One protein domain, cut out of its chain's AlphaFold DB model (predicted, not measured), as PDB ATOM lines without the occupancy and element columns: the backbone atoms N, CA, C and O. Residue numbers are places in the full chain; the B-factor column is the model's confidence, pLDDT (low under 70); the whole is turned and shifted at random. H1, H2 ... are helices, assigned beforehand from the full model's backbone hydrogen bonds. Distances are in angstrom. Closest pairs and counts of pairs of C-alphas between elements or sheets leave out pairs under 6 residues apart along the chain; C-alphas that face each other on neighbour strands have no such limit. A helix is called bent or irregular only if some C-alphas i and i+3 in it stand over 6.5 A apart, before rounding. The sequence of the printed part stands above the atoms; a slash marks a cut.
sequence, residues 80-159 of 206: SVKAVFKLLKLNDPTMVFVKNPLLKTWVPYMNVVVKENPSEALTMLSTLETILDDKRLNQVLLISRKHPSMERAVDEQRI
ATOM      1  N   SER A  80     -17.570 -21.194  21.229       93.44
ATOM      2  CA  SER A  80     -17.305 -22.602  20.912       93.44
ATOM      3  C   SER A  80     -17.209 -23.465  22.178       93.44
ATOM      4  O   SER A  80     -16.858 -22.982  23.259       93.44
ATOM      5  N   VAL A  81     -17.430 -24.776  22.041       92.62
ATOM      6  CA  VAL A  81     -17.253 -25.757  23.132       92.62
ATOM      7  C   VAL A  81     -15.853 -25.665  23.757       92.62
ATOM      8  O   VAL A  81     -15.712 -25.720  24.980       92.62
ATOM      9  N   LYS A  82     -14.820 -25.424  22.937       94.38
ATOM     10  CA  LYS A  82     -13.436 -25.189  23.385       94.38
ATOM     11  C   LYS A  82     -13.266 -23.872  24.141       94.38
ATOM     12  O   LYS A  82     -12.475 -23.812  25.080       94.38
ATOM     13  N   ALA A  83     -13.972 -22.815  23.743       95.06
ATOM     14  CA  ALA A  83     -13.937 -21.545  24.461       95.06
ATOM     15  C   ALA A  83     -14.561 -21.689  25.856       95.06
ATOM     16  O   ALA A  83     -13.952 -21.259  26.832       95.06
ATOM     17  N   VAL A  84     -15.713 -22.359  25.968       95.88
ATOM     18  CA  VAL A  84     -16.361 -22.621  27.265       95.88
ATOM     19  C   VAL A  84     -15.518 -23.561  28.137       95.88
ATOM     20  O   VAL A  84     -15.386 -23.322  29.332       95.88
ATOM     21  N   PHE A  85     -14.851 -24.561  27.550       93.81
ATOM     22  CA  PHE A  85     -13.909 -25.430  28.271       93.81
ATOM     23  C   PHE A  85     -12.807 -24.637  28.991       93.81
ATOM     24  O   PHE A  85     -12.526 -24.871  30.166       93.81
ATOM     25  N   LYS A  86     -12.211 -23.659  28.295       93.44
ATOM     26  CA  LYS A  86     -11.199 -22.758  28.867       93.44
ATOM     27  C   LYS A  86     -11.799 -21.771  29.866       93.44
ATOM     28  O   LYS A  86     -11.182 -21.508  30.892       93.44
ATOM     29  N   LEU A  87     -12.987 -21.238  29.575       94.31
ATOM     30  CA  LEU A  87     -13.709 -20.306  30.445       94.31
ATOM     31  C   LEU A  87     -13.990 -20.919  31.824       94.31
ATOM     32  O   LEU A  87     -13.888 -20.234  32.833       94.31
ATOM     33  N   LEU A  88     -14.298 -22.216  31.853       93.25
ATOM     34  CA  LEU A  88     -14.519 -23.002  33.067       93.25
ATOM     35  C   LEU A  88     -13.229 -23.616  33.638       93.25
ATOM     36  O   LEU A  88     -13.303 -24.460  34.526       93.25
ATOM     37  N   LYS A  89     -12.057 -23.248  33.102       90.94
ATOM     38  CA  LYS A  89     -10.734 -23.741  33.525       90.94
ATOM     39  C   LYS A  89     -10.647 -25.270  33.638       90.94
ATOM     40  O   LYS A  89      -9.934 -25.813  34.477       90.94
ATOM     41  N   LEU A  90     -11.336 -25.998  32.757       90.31
ATOM     42  CA  LEU A  90     -11.343 -27.469  32.758       90.31
ATOM     43  C   LEU A  90     -10.004 -28.086  32.300       90.31
ATOM     44  O   LEU A  90      -9.814 -29.302  32.362       90.31
ATOM     45  N   ASN A  91      -9.069 -27.251  31.846       86.62
ATOM     46  CA  ASN A  91      -7.686 -27.611  31.551       86.62
ATOM     47  C   ASN A  91      -6.766 -27.598  32.783       86.62
ATOM     48  O   ASN A  91      -5.611 -27.994  32.645       86.62
ATOM     49  N   ASP A  92      -7.238 -27.146  33.949       84.50
ATOM     50  CA  ASP A  92      -6.438 -27.108  35.173       84.50
ATOM     51  C   ASP A  92      -6.033 -28.535  35.606       84.50
ATOM     52  O   ASP A  92      -6.905 -29.368  35.879       84.50
ATOM     53  N   PRO A  93      -4.725 -28.861  35.649       77.56
ATOM     54  CA  PRO A  93      -4.256 -30.192  36.020       77.56
ATOM     55  C   PRO A  93      -4.359 -30.473  37.525       77.56
ATOM     56  O   PRO A  93      -4.246 -31.629  37.925       77.56
ATOM     57  N   THR A  94      -4.565 -29.452  38.362       79.81
ATOM     58  CA  THR A  94      -4.629 -29.601  39.825       79.81
ATOM     59  C   THR A  94      -5.932 -30.245  40.296       79.81
ATOM     60  O   THR A  94      -5.988 -30.806  41.393       79.81
ATOM     61  N   MET A  95      -6.977 -30.223  39.463       77.00
ATOM     62  CA  MET A  95      -8.275 -30.800  39.778       77.00
ATOM     63  C   MET A  95      -8.499 -32.118  39.037       77.00
ATOM     64  O   MET A  95      -8.319 -32.226  37.825       77.00
ATOM     65  N   VAL A  96      -8.989 -33.131  39.756       79.38
ATOM     66  CA  VAL A  96      -9.439 -34.377  39.127       79.38
ATOM     67  C   VAL A  96     -10.610 -34.063  38.196       79.38
ATOM     68  O   VAL A  96     -11.693 -33.713  38.660       79.38
ATOM     69  N   PHE A  97     -10.395 -34.235  36.890       79.75
ATOM     70  CA  PHE A  97     -11.322 -33.833  35.827       79.75
ATOM     71  C   PHE A  97     -12.776 -34.281  36.067       79.75
ATOM     72  O   PHE A  97     -13.684 -33.456  36.059       79.75
ATOM     73  N   VAL A  98     -13.005 -35.559  36.396       75.81
ATOM     74  CA  VAL A  98     -14.359 -36.095  36.672       75.81
ATOM     75  C   VAL A  98     -15.001 -35.575  37.952       75.81
ATOM     76  O   VAL A  98     -16.221 -35.622  38.093       75.81
ATOM     77  N   LYS A  99     -14.196 -35.102  38.907       79.00
ATOM     78  CA  LYS A  99     -14.686 -34.497  40.149       79.00
ATOM     79  C   LYS A  99     -14.920 -32.996  39.986       79.00
ATOM     80  O   LYS A  99     -15.450 -32.382  40.909       79.00
ATOM     81  N   ASN A 100     -14.550 -32.410  38.843       82.50
ATOM     82  CA  ASN A 100     -14.787 -31.002  38.581       82.50
ATOM     83  C   ASN A 100     -16.298 -30.750  38.428       82.50
ATOM     84  O   ASN A 100     -16.902 -31.239  37.470       82.50
ATOM     85  N   PRO A 101     -16.937 -30.002  39.350       81.50
ATOM     86  CA  PRO A 101     -18.372 -29.752  39.286       81.50
ATOM     87  C   PRO A 101     -18.761 -28.987  38.015       81.50
ATOM     88  O   PRO A 101     -19.870 -29.175  37.524       81.50
ATOM     89  N   LEU A 102     -17.840 -28.211  37.433       88.81
ATOM     90  CA  LEU A 102     -18.060 -27.439  36.210       88.81
ATOM     91  C   LEU A 102     -18.243 -28.338  34.975       88.81
ATOM     92  O   LEU A 102     -18.878 -27.933  33.999       88.81
ATOM     93  N   LEU A 103     -17.767 -29.591  35.029       85.56
ATOM     94  CA  LEU A 103     -17.998 -30.581  33.975       85.56
ATOM     95  C   LEU A 103     -19.498 -30.842  33.768       85.56
ATOM     96  O   LEU A 103     -19.945 -31.049  32.639       85.56
ATOM     97  N   LYS A 104     -20.287 -30.767  34.851       83.19
ATOM     98  CA  LYS A 104     -21.742 -30.978  34.832       83.19
ATOM     99  C   LYS A 104     -22.516 -29.861  34.142       83.19
ATOM    100  O   LYS A 104     -23.690 -30.067  33.877       83.19
ATOM    101  N   THR A 105     -21.870 -28.742  33.824       90.62
ATOM    102  CA  THR A 105     -22.461 -27.636  33.056       90.62
ATOM    103  C   THR A 105     -21.871 -27.565  31.645       90.62
ATOM    104  O   THR A 105     -22.588 -27.274  30.691       90.62
ATOM    105  N   TRP A 106     -20.598 -27.935  31.464       93.38
ATOM    106  CA  TRP A 106     -19.982 -27.997  30.134       93.38
ATOM    107  C   TRP A 106     -20.586 -29.078  29.223       93.38
ATOM    108  O   TRP A 106     -20.802 -28.818  28.043       93.38
ATOM    109  N   VAL A 107     -20.909 -30.268  29.744       89.00
ATOM    110  CA  VAL A 107     -21.546 -31.323  28.927       89.00
ATOM    111  C   VAL A 107     -22.970 -30.935  28.485       89.00
ATOM    112  O   VAL A 107     -23.272 -31.060  27.299       89.00
ATOM    113  N   PRO A 108     -23.843 -30.377  29.347       89.38
ATOM    114  CA  PRO A 108     -25.100 -29.787  28.887       89.38
ATOM    115  C   PRO A 108     -24.925 -28.682  27.844       89.38
ATOM    116  O   PRO A 108     -25.750 -28.583  26.940       89.38
ATOM    117  N   TYR A 109     -23.854 -27.885  27.916       93.62
ATOM    118  CA  TYR A 109     -23.574 -26.893  26.878       93.62
ATOM    119  C   TYR A 109     -23.338 -27.536  25.506       93.62
ATOM    120  O   TYR A 109     -23.935 -27.112  24.520       93.62
ATOM    121  N   MET A 110     -22.526 -28.597  25.443       90.25
ATOM    122  CA  MET A 110     -22.350 -29.379  24.211       90.25
ATOM    123  C   MET A 110     -23.683 -29.871  23.664       90.25
ATOM    124  O   MET A 110     -23.944 -29.771  22.469       90.25
ATOM    125  N   ASN A 111     -24.547 -30.355  24.557       86.94
ATOM    126  CA  ASN A 111     -25.867 -30.819  24.179       86.94
ATOM    127  C   ASN A 111     -26.711 -29.712  23.541       86.94
ATOM    128  O   ASN A 111     -27.417 -29.970  22.574       86.94
ATOM    129  N   VAL A 112     -26.646 -28.493  24.084       90.06
ATOM    130  CA  VAL A 112     -27.335 -27.320  23.536       90.06
ATOM    131  C   VAL A 112     -26.803 -26.976  22.143       90.06
ATOM    132  O   VAL A 112     -27.606 -26.816  21.231       90.06
ATOM    133  N   VAL A 113     -25.480 -26.962  21.946       88.50
ATOM    134  CA  VAL A 113     -24.860 -26.711  20.628       88.50
ATOM    135  C   VAL A 113     -25.303 -27.754  19.598       88.50
ATOM    136  O   VAL A 113     -25.773 -27.401  18.522       88.50
ATOM    137  N   VAL A 114     -25.221 -29.045  19.938       84.00
ATOM    138  CA  VAL A 114     -25.622 -30.139  19.035       84.00
ATOM    139  C   VAL A 114     -27.128 -30.141  18.775       84.00
ATOM    140  O   VAL A 114     -27.566 -30.490  17.684       84.00
ATOM    141  N   LYS A 115     -27.943 -29.763  19.763       85.12
ATOM    142  CA  LYS A 115     -29.394 -29.658  19.589       85.12
ATOM    143  C   LYS A 115     -29.763 -28.525  18.631       85.12
ATOM    144  O   LYS A 115     -30.659 -28.723  17.817       85.12
ATOM    145  N   GLU A 116     -29.086 -27.384  18.734       86.25
ATOM    146  CA  GLU A 116     -29.305 -26.235  17.851       86.25
ATOM    147  C   GLU A 116     -28.827 -26.531  16.425       86.25
ATOM    148  O   GLU A 116     -29.529 -26.261  15.454       86.25
ATOM    149  N   ASN A 117     -27.651 -27.151  16.296       82.69
ATOM    150  CA  ASN A 117     -27.084 -27.528  15.012       82.69
ATOM    151  C   ASN A 117     -26.503 -28.954  15.051       82.69
ATOM    152  O   ASN A 117     -25.314 -29.139  15.327       82.69
ATOM    153  N   PRO A 118     -27.299 -29.984  14.699       79.12
ATOM    154  CA  PRO A 118     -26.839 -31.373  14.729       79.12
ATOM    155  C   PRO A 118     -25.614 -31.654  13.851       79.12
ATOM    156  O   PRO A 118     -24.852 -32.574  14.141       79.12
ATOM    157  N   SER A 119     -25.391 -30.855  12.799       76.38
ATOM    158  CA  SER A 119     -24.224 -31.002  11.920       76.38
ATOM    159  C   SER A 119     -22.900 -30.628  12.601       76.38
ATOM    160  O   SER A 119     -21.841 -31.102  12.188       76.38
ATOM    161  N   GLU A 120     -22.938 -29.849  13.688       77.12
ATOM    162  CA  GLU A 120     -21.747 -29.480  14.460       77.12
ATOM    163  C   GLU A 120     -21.226 -30.604  15.353       77.12
ATOM    164  O   GLU A 120     -20.110 -30.499  15.865       77.12
ATOM    165  N   ALA A 121     -21.974 -31.700  15.511       74.38
ATOM    166  CA  ALA A 121     -21.588 -32.788  16.400       74.38
ATOM    167  C   ALA A 121     -20.205 -33.367  16.055       74.38
ATOM    168  O   ALA A 121     -19.362 -33.498  16.937       74.38
ATOM    169  N   LEU A 122     -19.921 -33.633  14.775       72.50
ATOM    170  CA  LEU A 122     -18.618 -34.165  14.351       72.50
ATOM    171  C   LEU A 122     -17.481 -33.161  14.582       72.50
ATOM    172  O   LEU A 122     -16.423 -33.525  15.090       72.50
ATOM    173  N   THR A 123     -17.709 -31.883  14.271       77.94
ATOM    174  CA  THR A 123     -16.733 -30.805  14.501       77.94
ATOM    175  C   THR A 123     -16.435 -30.629  15.987       77.94
ATOM    176  O   THR A 123     -15.281 -30.438  16.386       77.94
ATOM    177  N   MET A 124     -17.468 -30.722  16.827       79.31
ATOM    178  CA  MET A 124     -17.336 -30.713  18.276       79.31
ATOM    179  C   MET A 124     -16.493 -31.899  18.743       79.31
ATOM    180  O   MET A 124     -15.531 -31.687  19.475       79.31
ATOM    181  N   LEU A 125     -16.798 -33.117  18.294       74.00
ATOM    182  CA  LEU A 125     -16.073 -34.332  18.668       74.00
ATOM    183  C   LEU A 125     -14.592 -34.267  18.266       74.00
ATOM    184  O   LEU A 125     -13.725 -34.489  19.108       74.00
ATOM    185  N   SER A 126     -14.281 -33.830  17.041       75.69
ATOM    186  CA  SER A 126     -12.893 -33.571  16.631       75.69
ATOM    187  C   SER A 126     -12.234 -32.487  17.484       75.69
ATOM    188  O   SER A 126     -11.059 -32.579  17.824       75.69
ATOM    189  N   THR A 127     -12.978 -31.457  17.893       83.25
ATOM    190  CA  THR A 127     -12.449 -30.446  18.816       83.25
ATOM    191  C   THR A 127     -12.109 -31.057  20.177       83.25
ATOM    192  O   THR A 127     -11.061 -30.717  20.729       83.25
ATOM    193  N   LEU A 128     -12.942 -31.966  20.703       81.31
ATOM    194  CA  LEU A 128     -12.689 -32.680  21.959       81.31
ATOM    195  C   LEU A 128     -11.404 -33.513  21.886       81.31
ATOM    196  O   LEU A 128     -10.583 -33.408  22.794       81.31
ATOM    197  N   GLU A 129     -11.185 -34.240  20.787       78.69
ATOM    198  CA  GLU A 129      -9.949 -35.003  20.531       78.69
ATOM    199  C   GLU A 129      -8.692 -34.114  20.567       78.69
ATOM    200  O   GLU A 129      -7.626 -34.555  20.982       78.69
ATOM    201  N   THR A 130      -8.798 -32.836  20.178       84.38
ATOM    202  CA  THR A 130      -7.647 -31.909  20.215       84.38
ATOM    203  C   THR A 130      -7.374 -31.285  21.583       84.38
ATOM    204  O   THR A 130      -6.320 -30.673  21.763       84.38
ATOM    205  N   ILE A 131      -8.328 -31.331  22.519       86.06
ATOM    206  CA  ILE A 131      -8.214 -30.641  23.819       86.06
ATOM    207  C   ILE A 131      -8.196 -31.590  25.019       86.06
ATOM    208  O   ILE A 131      -7.870 -31.144  26.119       86.06
ATOM    209  N   LEU A 132      -8.549 -32.861  24.824       80.88
ATOM    210  CA  LEU A 132      -8.612 -33.884  25.861       80.88
ATOM    211  C   LEU A 132      -7.642 -35.019  25.540       80.88
ATOM    212  O   LEU A 132      -7.544 -35.450  24.397       80.88
ATOM    213  N   ASP A 133      -6.976 -35.535  26.572       79.00
ATOM    214  CA  ASP A 133      -6.356 -36.857  26.495       79.00
ATOM    215  C   ASP A 133      -7.431 -37.959  26.366       79.00
ATOM    216  O   ASP A 133      -8.597 -37.750  26.722       79.00
ATOM    217  N   ASP A 134      -7.038 -39.146  25.893       72.12
ATOM    218  CA  ASP A 134      -7.952 -40.271  25.637       72.12
ATOM    219  C   ASP A 134      -8.812 -40.633  26.860       72.12
ATOM    220  O   ASP A 134      -9.994 -40.968  26.742       72.12
ATOM    221  N   LYS A 135      -8.243 -40.531  28.069       72.88
ATOM    222  CA  LYS A 135      -8.941 -40.852  29.319       72.88
ATOM    223  C   LYS A 135     -10.058 -39.848  29.597       72.88
ATOM    224  O   LYS A 135     -11.177 -40.257  29.916       72.88
ATOM    225  N   ARG A 136      -9.777 -38.547  29.484       78.00
ATOM    226  CA  ARG A 136     -10.769 -37.477  29.663       78.00
ATOM    227  C   ARG A 136     -11.818 -37.508  28.558       78.00
ATOM    228  O   ARG A 136     -12.999 -37.332  28.854       78.00
ATOM    229  N   LEU A 137     -11.414 -37.776  27.317       77.19
ATOM    230  CA  LEU A 137     -12.326 -37.912  26.183       77.19
ATOM    231  C   LEU A 137     -13.353 -39.021  26.436       77.19
ATOM    232  O   LEU A 137     -14.553 -38.758  26.396       77.19
ATOM    233  N   ASN A 138     -12.903 -40.221  26.811       72.00
ATOM    234  CA  ASN A 138     -13.795 -41.344  27.116       72.00
ATOM    235  C   ASN A 138     -14.795 -41.018  28.237       72.00
ATOM    236  O   ASN A 138     -15.966 -41.392  28.160       72.00
ATOM    237  N   GLN A 139     -14.369 -40.273  29.259       75.12
ATOM    238  CA  GLN A 139     -15.252 -39.829  30.341       75.12
ATOM    239  C   GLN A 139     -16.323 -38.848  29.849       75.12
ATOM    240  O   GLN A 139     -17.490 -38.981  30.215       75.12
ATOM    241  N   VAL A 140     -15.952 -37.883  29.003       76.50
ATOM    242  CA  VAL A 140     -16.900 -36.926  28.412       76.50
ATOM    243  C   VAL A 140     -17.899 -37.636  27.511       76.50
ATOM    244  O   VAL A 140     -19.094 -37.372  27.629       76.50
ATOM    245  N   LEU A 141     -17.447 -38.563  26.663       73.75
ATOM    246  CA  LEU A 141     -18.320 -39.341  25.782       73.75
ATOM    247  C   LEU A 141     -19.323 -40.180  26.585       73.75
ATOM    248  O   LEU A 141     -20.514 -40.182  26.276       73.75
ATOM    249  N   LEU A 142     -18.870 -40.811  27.673       73.19
ATOM    250  CA  LEU A 142     -19.735 -41.575  28.572       73.19
ATOM    251  C   LEU A 142     -20.831 -40.711  29.214       73.19
ATOM    252  O   LEU A 142     -21.987 -41.126  29.284       73.19
ATOM    253  N   ILE A 143     -20.487 -39.510  29.688       73.94
ATOM    254  CA  ILE A 143     -21.469 -38.583  30.271       73.94
ATOM    255  C   ILE A 143     -22.416 -38.066  29.180       73.94
ATOM    256  O   ILE A 143     -23.623 -37.991  29.405       73.94
ATOM    257  N   SER A 144     -21.884 -37.761  27.995       71.06
ATOM    258  CA  SER A 144     -22.639 -37.203  26.867       71.06
ATOM    259  C   SER A 144     -23.686 -38.176  26.323       71.06
ATOM    260  O   SER A 144     -24.776 -37.743  25.961       71.06
ATOM    261  N   ARG A 145     -23.422 -39.491  26.359       69.38
ATOM    262  CA  ARG A 145     -24.384 -40.534  25.957       69.38
ATOM    263  C   ARG A 145     -25.704 -40.482  26.736       69.38
ATOM    264  O   ARG A 145     -26.730 -40.904  26.225       69.38
ATOM    265  N   LYS A 146     -25.723 -39.902  27.943       72.12
ATOM    266  CA  LYS A 146     -26.969 -39.703  28.711       72.12
ATOM    267  C   LYS A 146     -27.943 -38.712  28.058       72.12
ATOM    268  O   LYS A 146     -29.057 -38.553  28.553       72.12
ATOM    269  N   HIS A 147     -27.536 -38.028  26.990       65.44
ATOM    270  CA  HIS A 147     -28.360 -37.082  26.253       65.44
ATOM    271  C   HIS A 147     -28.697 -37.624  24.847       65.44
ATOM    272  O   HIS A 147     -27.785 -37.772  24.030       65.44
ATOM    273  N   PRO A 148     -29.988 -37.826  24.507       66.44
ATOM    274  CA  PRO A 148     -30.398 -38.428  23.228       66.44
ATOM    275  C   PRO A 148     -29.897 -37.691  21.975       66.44
ATOM    276  O   PRO A 148     -29.628 -38.297  20.941       66.44
ATOM    277  N   SER A 149     -29.738 -36.365  22.050       64.56
ATOM    278  CA  SER A 149     -29.201 -35.549  20.951       64.56
ATOM    279  C   SER A 149     -27.724 -35.817  20.657       64.56
ATOM    280  O   SER A 149     -27.298 -35.609  19.524       64.56
ATOM    281  N   MET A 150     -26.954 -36.290  21.642       59.16
ATOM    282  CA  MET A 150     -25.535 -36.627  21.487       59.16
ATOM    283  C   MET A 150     -25.302 -38.129  21.293       59.16
ATOM    284  O   MET A 150     -24.282 -38.500  20.724       59.16
ATOM    285  N   GLU A 151     -26.247 -38.982  21.699       63.34
ATOM    286  CA  GLU A 151     -26.179 -40.444  21.565       63.34
ATOM    287  C   GLU A 151     -25.855 -40.883  20.128       63.34
ATOM    288  O   GLU A 151     -24.841 -41.537  19.904       63.34
ATOM    289  N   ARG A 152     -26.612 -40.399  19.132       60.22
ATOM    290  CA  ARG A 152     -26.385 -40.744  17.715       60.22
ATOM    291  C   ARG A 152     -24.983 -40.380  17.219       60.22
ATOM    292  O   ARG A 152     -24.354 -41.178  16.539       60.22
ATOM    293  N   ALA A 153     -24.481 -39.198  17.576       56.69
ATOM    294  CA  ALA A 153     -23.161 -38.740  17.140       56.69
ATOM    295  C   ALA A 153     -22.020 -39.513  17.821       56.69
ATOM    296  O   ALA A 153     -21.011 -39.819  17.187       56.69
ATOM    297  N   VAL A 154     -22.192 -39.858  19.102       56.41
ATOM    298  CA  VAL A 154     -21.241 -40.682  19.866       56.41
ATOM    299  C   VAL A 154     -21.211 -42.116  19.328       56.41
ATOM    300  O   VAL A 154     -20.138 -42.708  19.206       56.41
ATOM    301  N   ASP A 155     -22.367 -42.666  18.958       57.84
ATOM    302  CA  ASP A 155     -22.471 -44.023  18.425       57.84
ATOM    303  C   ASP A 155     -21.983 -44.117  16.971       57.84
ATOM    304  O   ASP A 155     -21.359 -45.113  16.607       57.84
ATOM    305  N   GLU A 156     -22.159 -43.070  16.157       50.69
ATOM    306  CA  GLU A 156     -21.572 -42.958  14.810       50.69
ATOM    307  C   GLU A 156     -20.035 -42.846  14.839       50.69
ATOM    308  O   GLU A 156     -19.364 -43.376  13.949       50.69
ATOM    309  N   GLN A 157     -19.457 -42.245  15.887       51.47
ATOM    310  CA  GLN A 157     -18.004 -42.223  16.126       51.47
ATOM    311  C   GLN A 157     -17.447 -43.595  16.603       51.47
ATOM    312  O   GLN A 157     -16.235 -43.803  16.592       51.47
ATOM    313  N   ARG A 158     -18.344 -44.544  16.939       48.34
ATOM    314  CA  ARG A 158     -18.192 -45.985  17.265       48.34
ATOM    315  C   ARG A 158     -17.165 -46.380  18.340       48.34
ATOM    316  O   ARG A 158     -16.012 -46.705  18.060       48.34
ATOM    317  N   ILE A 159     -17.692 -46.594  19.547       43.78
ATOM    318  CA  ILE A 159     -17.183 -47.516  20.578       43.78
ATOM    319  C   ILE A 159     -18.000 -48.822  20.467       43.78
ATOM    320  O   ILE A 159     -19.225 -48.741  20.524       43.78
TER     321      ILE A 159
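AT A GLANCE: This is residues 80 to 159 of the 206 residues of an uncharacterized protein of Phytophthora fragariae (UniProt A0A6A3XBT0). A compact cluster of five short, mostly crossed helices is built round H2, which touches the four others: H1 and H3 run back along it, while H4 and H5 cross it. The long link, residues 88 to 102, loops out at the end of the longest axis where H2 begins. The printed part has 80 residues, H1 to H5 in chain order and no named strand, class all helix; the radius of gyration of the C-alphas is 11.7 A and the spans are 33 by 24 by 21 A.

IN THESE COORDINATES: H2, residues 103 to 116, is the longest helix at 20.2 A, beginning at C-alpha 103 (-17.998, -30.581, 33.975). H1 is residues 81 to 87, H3 120 to 131 at 16.5 A, H4 134 to 144 at 15.1 A. H5, residues 148 to 156, ends at C-alpha 156 (-21.572, -42.958, 14.810); it is only just irregular, C-alphas 149 and 152 being 6.7 A apart.

HOW THE PARTS SIT: The hub H2 forms a hairpin with H1, touching it with residues 106 to 110 alone; the closest C-alphas, Val 81 and Met 110, are 6.3 A apart. H2 and H3 form another, closest at C-alphas Val 114 and Ala 121, 5.5 A. H2 touches H5 about perpendicular, at 86 degrees, with residues 111 to 115 alone; C-alphas Lys 115 and Ser 149 are closest, 6.0 A. H4 touches H2 at a steep tilt of 65 degrees, closest at C-alphas Ser 144 and Val 107, 6.3 A. H1 is apart from H4 and H5. Every O i to N i+4 pair is within hydrogen-bond range in H1, H3 and H4; 9 of 10 are in H2, 3 of 5 in H5.

THE WHOLE: C-alphas Thr 94 and Ser 119, 34.1 A apart, are farthest. The printed part has no cut; pLDDT is under 70 at residues 145 and 147 to 159.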